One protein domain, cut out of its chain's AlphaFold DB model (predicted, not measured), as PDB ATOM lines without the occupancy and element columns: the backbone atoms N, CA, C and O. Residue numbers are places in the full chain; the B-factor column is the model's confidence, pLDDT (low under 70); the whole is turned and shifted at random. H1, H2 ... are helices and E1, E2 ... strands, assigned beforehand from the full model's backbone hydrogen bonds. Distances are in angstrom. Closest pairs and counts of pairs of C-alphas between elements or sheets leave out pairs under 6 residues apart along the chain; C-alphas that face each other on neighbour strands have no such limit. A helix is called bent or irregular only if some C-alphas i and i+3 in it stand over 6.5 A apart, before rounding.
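AT A GLANCE: This is residues 45 to 115 of the 161 residues of an uncharacterized protein of Enterovirga sp. DB1703 (UniProt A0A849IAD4). One strongly twisted sheet of five strands has a single helix, H1, lying lengthwise along its strands over one face, with no named helix over the other. At one end of the long axis, beyond E5 in the chain, a small hairpin of E6 and E7 forms a second, separate sheet. The printed part has 71 residues, with one named helix and seven named strands in the order E1 E2 E3 H1 E4 E5 E6 E7. The large sheet is mixed, in the order E3 E2 E1 E4 E5, and the class is mixed, helices and strands. The whole is compact, with a radius of gyration of the C-alphas of 11.3 A, and spans 31 by 24 by 19 A.

IN THESE COORDINATES: In the large sheet, E3 is residues 67 to 74, 17.3 A long; E2 is residues 56 to 61, 15.9 A; E1 is residues 45 to 48, 9.5 A, beginning with C-alpha 45 at (232.266, 174.752, 116.048); E4 is residues 93 to 97, 12.8 A; and E5 is residues 103 to 105, 6.9 A. H1, residues 76 to 90, is 21.5 A long, beginning at C-alpha 76 (222.168, 184.639, 124.448). E6 is residues 108 to 110, 6.8 A, and E7 is residues 113 to 115, 6.1 A, ending at C-alpha 115 (245.845, 172.325, 125.179).

HOW THE PARTS SIT: E1, E2 and E3 form a meander, each strand the antiparallel neighbour of the one before; N 46 and O 59 are 2.7 A apart, and N 58 and O 71 2.9 A. E1 and E4 are parallel at 17 degrees, with N 95 and O 45 at 2.8 A. The hairpin E4 and E5 has N 96 and O 104 at 2.9 A. E3, H1 and E4 make a split strand-helix-strand unit, two strands of one sheet that follow each other among the strands with a helix between, not neighbours but with E2 and E1 between them in the sheet; its crossover is right-handed. H1 is on the sheet in two layers, helix and sheet, at a height over the sheet of 7.5 A. It lies over E1 and, only just, over E2, on which 3 of its C-alphas fall; on the local plane it runs along E1 at 3 degrees. The closest C-alphas of E1 and H1, those of Ala 45 and Ala 87, are 5.6 A apart. H1 is irregular, with C-alphas 77 and 80 7.3 A apart, and 9 of its 11 O i to N i+4 pairs are within hydrogen-bond range. E5 runs on into E6 at 72 degrees. The hairpin E6 and E7 has N 110 and O 113 at 2.8 A, and H1 is apart from both.

THE WHOLE: The C-alphas farthest apart, those of Ser 52 and Leu 113, are 31.4 A apart. The printed part has no cut and no long link. Mean pLDDT of the printed part is 82.7; residues 51 to 53 and 107 to 115 are under 70.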
ATOM      1  N   ALA A  45     233.597 174.234 115.777       91.38
ATOM      2  CA  ALA A  45     232.266 174.752 116.048       91.38
ATOM      3  C   ALA A  45     232.387 176.260 116.282       91.38
ATOM      4  O   ALA A  45     233.016 176.692 117.249       91.38
ATOM      5  N   VAL A  46     231.796 177.048 115.396       94.00
ATOM      6  CA  VAL A  46     231.849 178.508 115.352       94.00
ATOM      7  C   VAL A  46     230.595 179.087 115.993       94.00
ATOM      8  O   VAL A  46     229.488 178.739 115.593       94.00
ATOM      9  N   LEU A  47     230.757 179.983 116.962       92.00
ATOM     10  CA  LEU A  47     229.691 180.889 117.388       92.00
ATOM     11  C   LEU A  47     229.673 182.101 116.448       92.00
ATOM     12  O   LEU A  47     230.667 182.824 116.372       92.00
ATOM     13  N   ASP A  48     228.580 182.287 115.712       89.38
ATOM     14  CA  ASP A  48     228.434 183.354 114.721       89.38
ATOM     15  C   ASP A  48     227.753 184.585 115.332       89.38
ATOM     16  O   ASP A  48     226.571 184.536 115.677       89.38
ATOM     17  N   LEU A  49     228.520 185.673 115.457       83.75
ATOM     18  CA  LEU A  49     228.079 186.956 116.017       83.75
ATOM     19  C   LEU A  49     227.787 188.004 114.928       83.75
ATOM     20  O   LEU A  49     227.519 189.161 115.236       83.75
ATOM     21  N   THR A  50     227.879 187.637 113.645       77.12
ATOM     22  CA  THR A  50     227.794 188.594 112.522       77.12
ATOM     23  C   THR A  50     226.382 189.090 112.237       77.12
ATOM     24  O   THR A  50     226.210 190.123 111.593       77.12
ATOM     25  N   ARG A  51     225.364 188.331 112.654       68.50
ATOM     26  CA  ARG A  51     224.013 188.455 112.099       68.50
ATOM     27  C   ARG A  51     223.067 189.300 112.948       68.50
ATOM     28  O   ARG A  51     222.264 190.031 112.381       68.50
ATOM     29  N   SER A  52     223.141 189.171 114.270       69.31
ATOM     30  CA  SER A  52     222.386 189.956 115.255       69.31
ATOM     31  C   SER A  52     222.882 189.601 116.659       69.31
ATOM     32  O   SER A  52     223.310 188.468 116.879       69.31
ATOM     33  N   GLU A  53     222.755 190.524 117.614       69.62
ATOM     34  CA  GLU A  53     222.993 190.257 119.042       69.62
ATOM     35  C   GLU A  53     221.974 189.258 119.614       69.62
ATOM     36  O   GLU A  53     222.294 188.471 120.497       69.62
ATOM     37  N   THR A  54     220.761 189.230 119.055       71.69
ATOM     38  CA  THR A  54     219.649 188.393 119.534       71.69
ATOM     39  C   THR A  54     219.476 187.075 118.781       71.69
ATOM     40  O   THR A  54     218.718 186.216 119.219       71.69
ATOM     41  N   ASP A  55     220.159 186.902 117.646       78.69
ATOM     42  CA  ASP A  55     219.909 185.808 116.696       78.69
ATOM     43  C   ASP A  55     221.176 184.958 116.511       78.69
ATOM     44  O   ASP A  55     221.724 184.799 115.414       78.69
ATOM     45  N   LEU A  56     221.677 184.447 117.638       85.88
ATOM     46  CA  LEU A  56     222.977 183.791 117.736       85.88
ATOM     47  C   LEU A  56     222.908 182.372 117.174       85.88
ATOM     48  O   LEU A  56     222.001 181.593 117.470       85.88
ATOM     49  N   ARG A  57     223.890 182.012 116.345       91.06
ATOM     50  CA  ARG A  57     223.926 180.717 115.653       91.06
ATOM     51  C   ARG A  57     225.221 179.986 115.927       91.06
ATOM     52  O   ARG A  57     226.273 180.591 116.120       91.06
ATOM     53  N   ILE A  58     225.145 178.662 115.894       92.06
ATOM     54  CA  ILE A  58     226.311 177.789 116.017       92.06
ATOM     55  C   ILE A  58     226.516 177.094 114.679       92.06
ATOM     56  O   ILE A  58     225.627 176.392 114.207       92.06
ATOM     57  N   VAL A  59     227.679 177.267 114.064       92.56
ATOM     58  CA  VAL A  59     228.002 176.724 112.742       92.56
ATOM     59  C   VAL A  59     229.151 175.732 112.865       92.56
ATOM     60  O   VAL A  59     230.190 176.047 113.432       92.56
ATOM     61  N   LEU A  60     228.989 174.523 112.342       91.12
ATOM     62  CA  LEU A  60     230.092 173.581 112.183       91.12
ATOM     63  C   LEU A  60     230.797 173.872 110.867       91.12
ATOM     64  O   LEU A  60     230.136 173.960 109.829       91.12
ATOM     65  N   VAL A  61     232.117 174.002 110.924       89.81
ATOM     66  CA  VAL A  61     232.951 174.338 109.767       89.81
ATOM     67  C   VAL A  61     233.932 173.225 109.431       89.81
ATOM     68  O   VAL A  61     234.343 172.467 110.317       89.81
ATOM     69  N   ASP A  62     234.290 173.120 108.156       86.25
ATOM     70  CA  ASP A  62     235.356 172.245 107.660       86.25
ATOM     71  C   ASP A  62     236.755 172.872 107.834       86.25
ATOM     72  O   ASP A  62     236.916 173.870 108.541       86.25
ATOM     73  N   GLY A  63     237.784 172.242 107.254       81.00
ATOM     74  CA  GLY A  63     239.182 172.689 107.328       81.00
ATOM     75  C   GLY A  63     239.440 174.044 106.672       81.00
ATOM     76  O   GLY A  63     240.389 174.735 107.040       81.00
ATOM     77  N   GLU A  64     238.576 174.424 105.744       82.19
ATOM     78  CA  GLU A  64     238.619 175.627 104.931       82.19
ATOM     79  C   GLU A  64     237.835 176.774 105.592       82.19
ATOM     80  O   GLU A  64     237.982 177.932 105.204       82.19
ATOM     81  N   GLY A  65     237.066 176.472 106.645       79.50
ATOM     82  CA  GLY A  65     236.245 177.436 107.377       79.50
ATOM     83  C   GLY A  65     234.840 177.606 106.796       79.50
ATOM     84  O   GLY A  65     234.084 178.467 107.266       79.50
ATOM     85  N   GLU A  66     234.472 176.777 105.820       84.94
ATOM     86  CA  GLU A  66     233.172 176.814 105.167       84.94
ATOM     87  C   GLU A  66     232.098 176.180 106.047       84.94
ATOM     88  O   GLU A  66     232.315 175.204 106.770       84.94
ATOM     89  N   ALA A  67     230.904 176.767 106.011       86.06
ATOM     90  CA  ALA A  67     229.786 176.316 106.825       86.06
ATOM     91  C   ALA A  67     229.233 174.982 106.301       86.06
ATOM     92  O   ALA A  67     228.633 174.926 105.229       86.06
ATOM     93  N   VAL A  68     229.362 173.920 107.097       87.81
ATOM     94  CA  VAL A  68     228.814 172.596 106.771       87.81
ATOM     95  C   VAL A  68     227.405 172.440 107.342       87.81
ATOM     96  O   VAL A  68     226.497 171.983 106.653       87.81
ATOM     97  N   ILE A  69     227.206 172.822 108.609       87.44
ATOM     98  CA  ILE A  69     225.926 172.699 109.329       87.44
ATOM     99  C   ILE A  69     225.719 173.947 110.187       87.44
ATOM    100  O   ILE A  69     226.659 174.383 110.843       87.44
ATOM    101  N   SER A  70     224.501 174.495 110.243       88.88
ATOM    102  CA  SER A  70     224.151 175.578 111.172       88.88
ATOM    103  C   SER A  70     223.018 175.180 112.109       88.88
ATOM    104  O   SER A  70     222.020 174.616 111.665       88.88
ATOM    105  N   PHE A  71     223.135 175.571 113.370       88.56
ATOM    106  CA  PHE A  71     222.122 175.439 114.405       88.56
ATOM    107  C   PHE A  71     221.670 176.828 114.871       88.56
ATOM    108  O   PHE A  71     222.497 177.737 114.992       88.56
ATOM    109  N   GLY A  72     220.384 176.966 115.187       85.06
ATOM    110  CA  GLY A  72     219.816 178.170 115.795       85.06
ATOM    111  C   GLY A  72     218.692 178.816 114.973       85.06
ATOM    112  O   GLY A  72     218.281 178.253 113.952       85.06
ATOM    113  N   PRO A  73     218.216 180.001 115.403       88.69
ATOM    114  CA  PRO A  73     218.819 180.858 116.436       88.69
ATOM    115  C   PRO A  73     218.699 180.306 117.865       88.69
ATOM    116  O   PRO A  73     217.811 179.509 118.163       88.69
ATOM    117  N   PHE A  74     219.626 180.711 118.730       86.75
ATOM    118  CA  PHE A  74     219.632 180.422 120.163       86.75
ATOM    119  C   PHE A  74     219.610 181.724 120.970       86.75
ATOM    120  O   PHE A  74     220.224 182.701 120.533       86.75
ATOM    121  N   PRO A  75     218.978 181.725 122.157       85.81
ATOM    122  CA  PRO A  75     219.037 182.856 123.074       85.81
ATOM    123  C   PRO A  75     220.453 183.032 123.649       85.81
ATOM    124  O   PRO A  75     221.199 182.054 123.810       85.81
ATOM    125  N   GLU A  76     220.829 184.273 123.961       86.19
ATOM    126  CA  GLU A  76     222.168 184.639 124.448       86.19
ATOM    127  C   GLU A  76     222.546 183.892 125.730       86.19
ATOM    128  O   GLU A  76     223.675 183.415 125.877       86.19
ATOM    129  N   GLU A  77     221.574 183.700 126.619       89.00
ATOM    130  CA  GLU A  77     221.766 183.095 127.931       89.00
ATOM    131  C   GLU A  77     222.205 181.625 127.838       89.00
ATOM    132  O   GLU A  77     222.903 181.119 128.721       89.00
ATOM    133  N   GLU A  78     221.842 180.930 126.755       89.38
ATOM    134  CA  GLU A  78     222.099 179.495 126.591       89.38
ATOM    135  C   GLU A  78     223.144 179.176 125.521       89.38
ATOM    136  O   GLU A  78     223.829 178.146 125.609       89.38
ATOM    137  N   VAL A  79     223.303 180.039 124.511       90.31
ATOM    138  CA  VAL A  79     224.081 179.711 123.308       90.31
ATOM    139  C   VAL A  79     225.527 179.339 123.631       90.31
ATOM    140  O   VAL A  79     226.062 178.398 123.046       90.31
ATOM    141  N   ILE A  80     226.151 179.993 124.616       90.94
ATOM    142  CA  ILE A  80     227.537 179.713 125.017       90.94
ATOM    143  C   ILE A  80     227.657 178.299 125.598       90.94
ATOM    144  O   ILE A  80     228.618 177.578 125.302       90.94
ATOM    145  N   ALA A  81     226.694 177.885 126.425       91.19
ATOM    146  CA  ALA A  81     226.685 176.564 127.041       91.19
ATOM    147  C   ALA A  81     226.455 175.469 125.990       91.19
ATOM    148  O   ALA A  81     227.182 174.468 125.965       91.19
ATOM    149  N   ILE A  82     225.504 175.690 125.077       91.69
ATOM    150  CA  ILE A  82     225.194 174.778 123.968       91.69
ATOM    151  C   ILE A  82     226.407 174.646 123.043       91.69
ATOM    152  O   ILE A  82     226.867 173.534 122.778       91.69
ATOM    153  N   TRP A  83     226.992 175.768 122.627       92.69
ATOM    154  CA  TRP A  83     228.182 175.823 121.782       92.69
ATOM    155  C   TRP A  83     229.365 175.063 122.387       92.69
ATOM    156  O   TRP A  83     229.941 174.182 121.742       92.69
ATOM    157  N   ARG A  84     229.696 175.320 123.660       90.56
ATOM    158  CA  ARG A  84     230.774 174.603 124.363       90.56
ATOM    159  C   ARG A  84     230.493 173.107 124.485       90.56
ATOM    160  O   ARG A  84     231.427 172.306 124.376       90.56
ATOM    161  N   SER A  85     229.235 172.728 124.714       89.56
ATOM    162  CA  SER A  85     228.796 171.331 124.809       89.56
ATOM    163  C   SER A  85     228.965 170.605 123.475       89.56
ATOM    164  O   SER A  85     229.566 169.529 123.446       89.56
ATOM    165  N   ILE A  86     228.536 171.221 122.366       88.69
ATOM    166  CA  ILE A  86     228.710 170.695 121.004       88.69
ATOM    167  C   ILE A  86     230.197 170.526 120.690       88.69
ATOM    168  O   ILE A  86     230.619 169.424 120.342       88.69
ATOM    169  N   ALA A  87     231.006 171.572 120.887       87.38
ATOM    170  CA  ALA A  87     232.443 171.531 120.619       87.38
ATOM    171  C   ALA A  87     233.144 170.402 121.397       87.38
ATOM    172  O   ALA A  87     233.933 169.640 120.843       87.38
ATOM    173  N   THR A  88     232.813 170.242 122.682       84.94
ATOM    174  CA  THR A  88     233.442 169.229 123.545       84.94
ATOM    175  C   THR A  88     233.012 167.811 123.171       84.94
ATOM    176  O   THR A  88     233.859 166.929 123.041       84.94
ATOM    177  N   LYS A  89     231.708 167.583 122.966       84.56
ATOM    178  CA  LYS A  89     231.170 166.258 122.619       84.56
ATOM    179  C   LYS A  89     231.625 165.798 121.236       84.56
ATOM    180  O   LYS A  89     231.937 164.625 121.068       84.56
ATOM    181  N   ALA A  90     231.713 166.724 120.283       82.06
ATOM    182  CA  ALA A  90     232.187 166.449 118.931       82.06
ATOM    183  C   ALA A  90     233.725 166.414 118.819       82.06
ATOM    184  O   ALA A  90     234.251 165.993 117.793       82.06
ATOM    185  N   GLY A  91     234.463 166.844 119.851       81.81
ATOM    186  CA  GLY A  91     235.922 166.968 119.785       81.81
ATOM    187  C   GLY A  91     236.391 168.033 118.785       81.81
ATOM    188  O   GLY A  91     237.465 167.892 118.204       81.81
ATOM    189  N   LEU A  92     235.588 169.079 118.583       86.06
ATOM    190  CA  LEU A  92     235.860 170.193 117.676       86.06
ATOM    191  C   LEU A  92     236.438 171.382 118.431       86.06
ATOM    192  O   LEU A  92     236.074 171.630 119.585       86.06
ATOM    193  N   ALA A  93     237.304 172.149 117.771       86.19
ATOM    194  CA  ALA A  93     237.814 173.379 118.350       86.19
ATOM    195  C   ALA A  93     236.668 174.400 118.517       86.19
ATOM    196  O   ALA A  93     235.932 174.653 117.558       86.19
ATOM    197  N   PRO A  94     236.489 174.990 119.712       89.31
ATOM    198  CA  PRO A  94     235.575 176.108 119.889       89.31
ATOM    199  C   PRO A  94     236.150 177.337 119.175       89.31
ATOM    200  O   PRO A  94     237.257 177.778 119.487       89.31
ATOM    201  N   MET A  95     235.392 177.888 118.235       91.94
ATOM    202  CA  MET A  95     235.736 179.069 117.446       91.94
ATOM    203  C   MET A  95     234.664 180.156 117.581       91.94
ATOM    204  O   MET A  95     233.507 179.864 117.884       91.94
ATOM    205  N   MET A  96     235.037 181.406 117.332       90.88
ATOM    206  CA  MET A  96     234.123 182.548 117.290       90.88
ATOM    207  C   MET A  96     234.312 183.293 115.975       90.88
ATOM    208  O   MET A  96     235.445 183.504 115.547       90.88
ATOM    209  N   ARG A  97     233.204 183.680 115.343       91.56
ATOM    210  CA  ARG A  97     233.210 184.543 114.166       91.56
ATOM    211  C   ARG A  97     232.825 185.948 114.587       91.56
ATOM    212  O   ARG A  97     231.695 186.186 115.010       91.56
ATOM    213  N   ALA A  98     233.796 186.847 114.508       85.06
ATOM    214  CA  ALA A  98     233.598 188.251 114.818       85.06
ATOM    215  C   ALA A  98     232.769 188.942 113.723       85.06
ATOM    216  O   ALA A  98     232.628 188.431 112.612       85.06
ATOM    217  N   TRP A  99     232.248 190.132 114.030       83.75
ATOM    218  CA  TRP A  99     231.423 190.955 113.130       83.75
ATOM    219  C   TRP A  99     232.093 191.269 111.781       83.75
ATOM    220  O   TRP A  99     231.421 191.487 110.779       83.75
ATOM    221  N   ASN A 100     233.425 191.263 111.747       80.69
ATOM    222  CA  ASN A 100     234.242 191.478 110.556       80.69
ATOM    223  C   ASN A 100     234.371 190.222 109.664       80.69
ATOM    224  O   ASN A 100     235.090 190.254 108.669       80.69
ATOM    225  N   GLY A 101     233.715 189.114 110.029       81.44
ATOM    226  CA  GLY A 101     233.726 187.846 109.298       81.44
ATOM    227  C   GLY A 101     234.916 186.936 109.612       81.44
ATOM    228  O   GLY A 101     234.925 185.780 109.182       81.44
ATOM    229  N   TYR A 102     235.896 187.400 110.393       83.81
ATOM    230  CA  TYR A 102     237.049 186.583 110.766       83.81
ATOM    231  C   TYR A 102     236.665 185.543 111.814       83.81
ATOM    232  O   TYR A 102     235.951 185.834 112.775       83.81
ATOM    233  N   THR A 103     237.151 184.316 111.616       87.19
ATOM    234  CA  THR A 103     236.917 183.190 112.523       87.19
ATOM    235  C   THR A 103     238.192 182.884 113.293       87.19
ATOM    236  O   THR A 103     239.218 182.566 112.695       87.19
ATOM    237  N   GLU A 104     238.122 182.949 114.620       85.88
ATOM    238  CA  GLU A 104     239.265 182.709 115.498       85.88
ATOM    239  C   GLU A 104     238.990 181.563 116.482       85.88
ATOM    240  O   GLU A 104     237.904 181.487 117.073       85.88
ATOM    241  N   PRO A 105     239.954 180.649 116.700       83.44
ATOM    242  CA  PRO A 105     239.832 179.620 117.722       83.44
ATOM    243  C   PRO A 105     240.001 180.222 119.121       83.44
ATOM    244  O   PRO A 105     241.008 180.857 119.422       83.44
ATOM    245  N   LEU A 106     239.058 179.940 120.025       78.81
ATOM    246  CA  LEU A 106     239.154 180.368 121.428       78.81
ATOM    247  C   LEU A 106     240.127 179.510 122.248       78.81
ATOM    248  O   LEU A 106     240.568 179.915 123.322       78.81
ATOM    249  N   ALA A 107     240.449 178.307 121.771       66.38
ATOM    250  CA  ALA A 107     241.411 177.420 122.409       66.38
ATOM    251  C   ALA A 107     242.149 176.569 121.371       66.38
ATOM    252  O   ALA A 107     241.562 176.111 120.391       66.38
ATOM    253  N   CYS A 108     243.428 176.284 121.634       61.88
ATOM    254  CA  CYS A 108     244.157 175.242 120.917       61.88
ATOM    255  C   CYS A 108     243.614 173.875 121.347       61.88
ATOM    256  O   CYS A 108     243.911 173.391 122.440       61.88
ATOM    257  N   GLN A 109     242.799 173.252 120.503       63.88
ATOM    258  CA  GLN A 109     242.229 171.937 120.769       63.88
ATOM    259  C   GLN A 109     242.753 170.921 119.749       63.88
ATOM    260  O   GLN A 109     242.633 171.120 118.544       63.88
ATOM    261  N   LEU A 110     243.334 169.823 120.236       60.94
ATOM    262  CA  LEU A 110     243.710 168.658 119.435       60.94
ATOM    263  C   LEU A 110     242.695 167.538 119.696       60.94
ATOM    264  O   LEU A 110     242.781 166.820 120.695       60.94
ATOM    265  N   GLY A 111     241.702 167.391 118.817       66.31
ATOM    266  CA  GLY A 111     240.614 166.426 119.010       66.31
ATOM    267  C   GLY A 111     239.835 166.711 120.298       66.31
ATOM    268  O   GLY A 111     239.299 167.796 120.469       66.31
ATOM    269  N   ARG A 112     239.789 165.769 121.249       58.28
ATOM    270  CA  ARG A 112     239.157 165.993 122.571       58.28
ATOM    271  C   ARG A 112     240.067 166.682 123.595       58.28
ATOM    272  O   ARG A 112     239.607 167.037 124.677       58.28
ATOM    273  N   LEU A 113     241.355 166.846 123.291       52.34
ATOM    274  CA  LEU A 113     242.327 167.415 124.218       52.34
ATOM    275  C   LEU A 113     242.401 168.931 124.033       52.34
ATOM    276  O   LEU A 113     242.881 169.417 123.009       52.34
ATOM    277  N   ARG A 114     241.969 169.687 125.044       57.28
ATOM    278  CA  ARG A 114     242.251 171.125 125.115       57.28
ATOM    279  C   ARG A 114     243.669 171.327 125.623       57.28
ATOM    280  O   ARG A 114     243.978 170.982 126.761       57.28
ATOM    281  N   LEU A 115     244.523 171.884 124.777       61.16
ATOM    282  CA  LEU A 115     245.845 172.325 125.179       61.16
ATOM    283  C   LEU A 115     245.731 173.754 125.711       61.16
ATOM    284  O   LEU A 115     245.190 174.643 125.052       61.16
TER     285      LEU A 115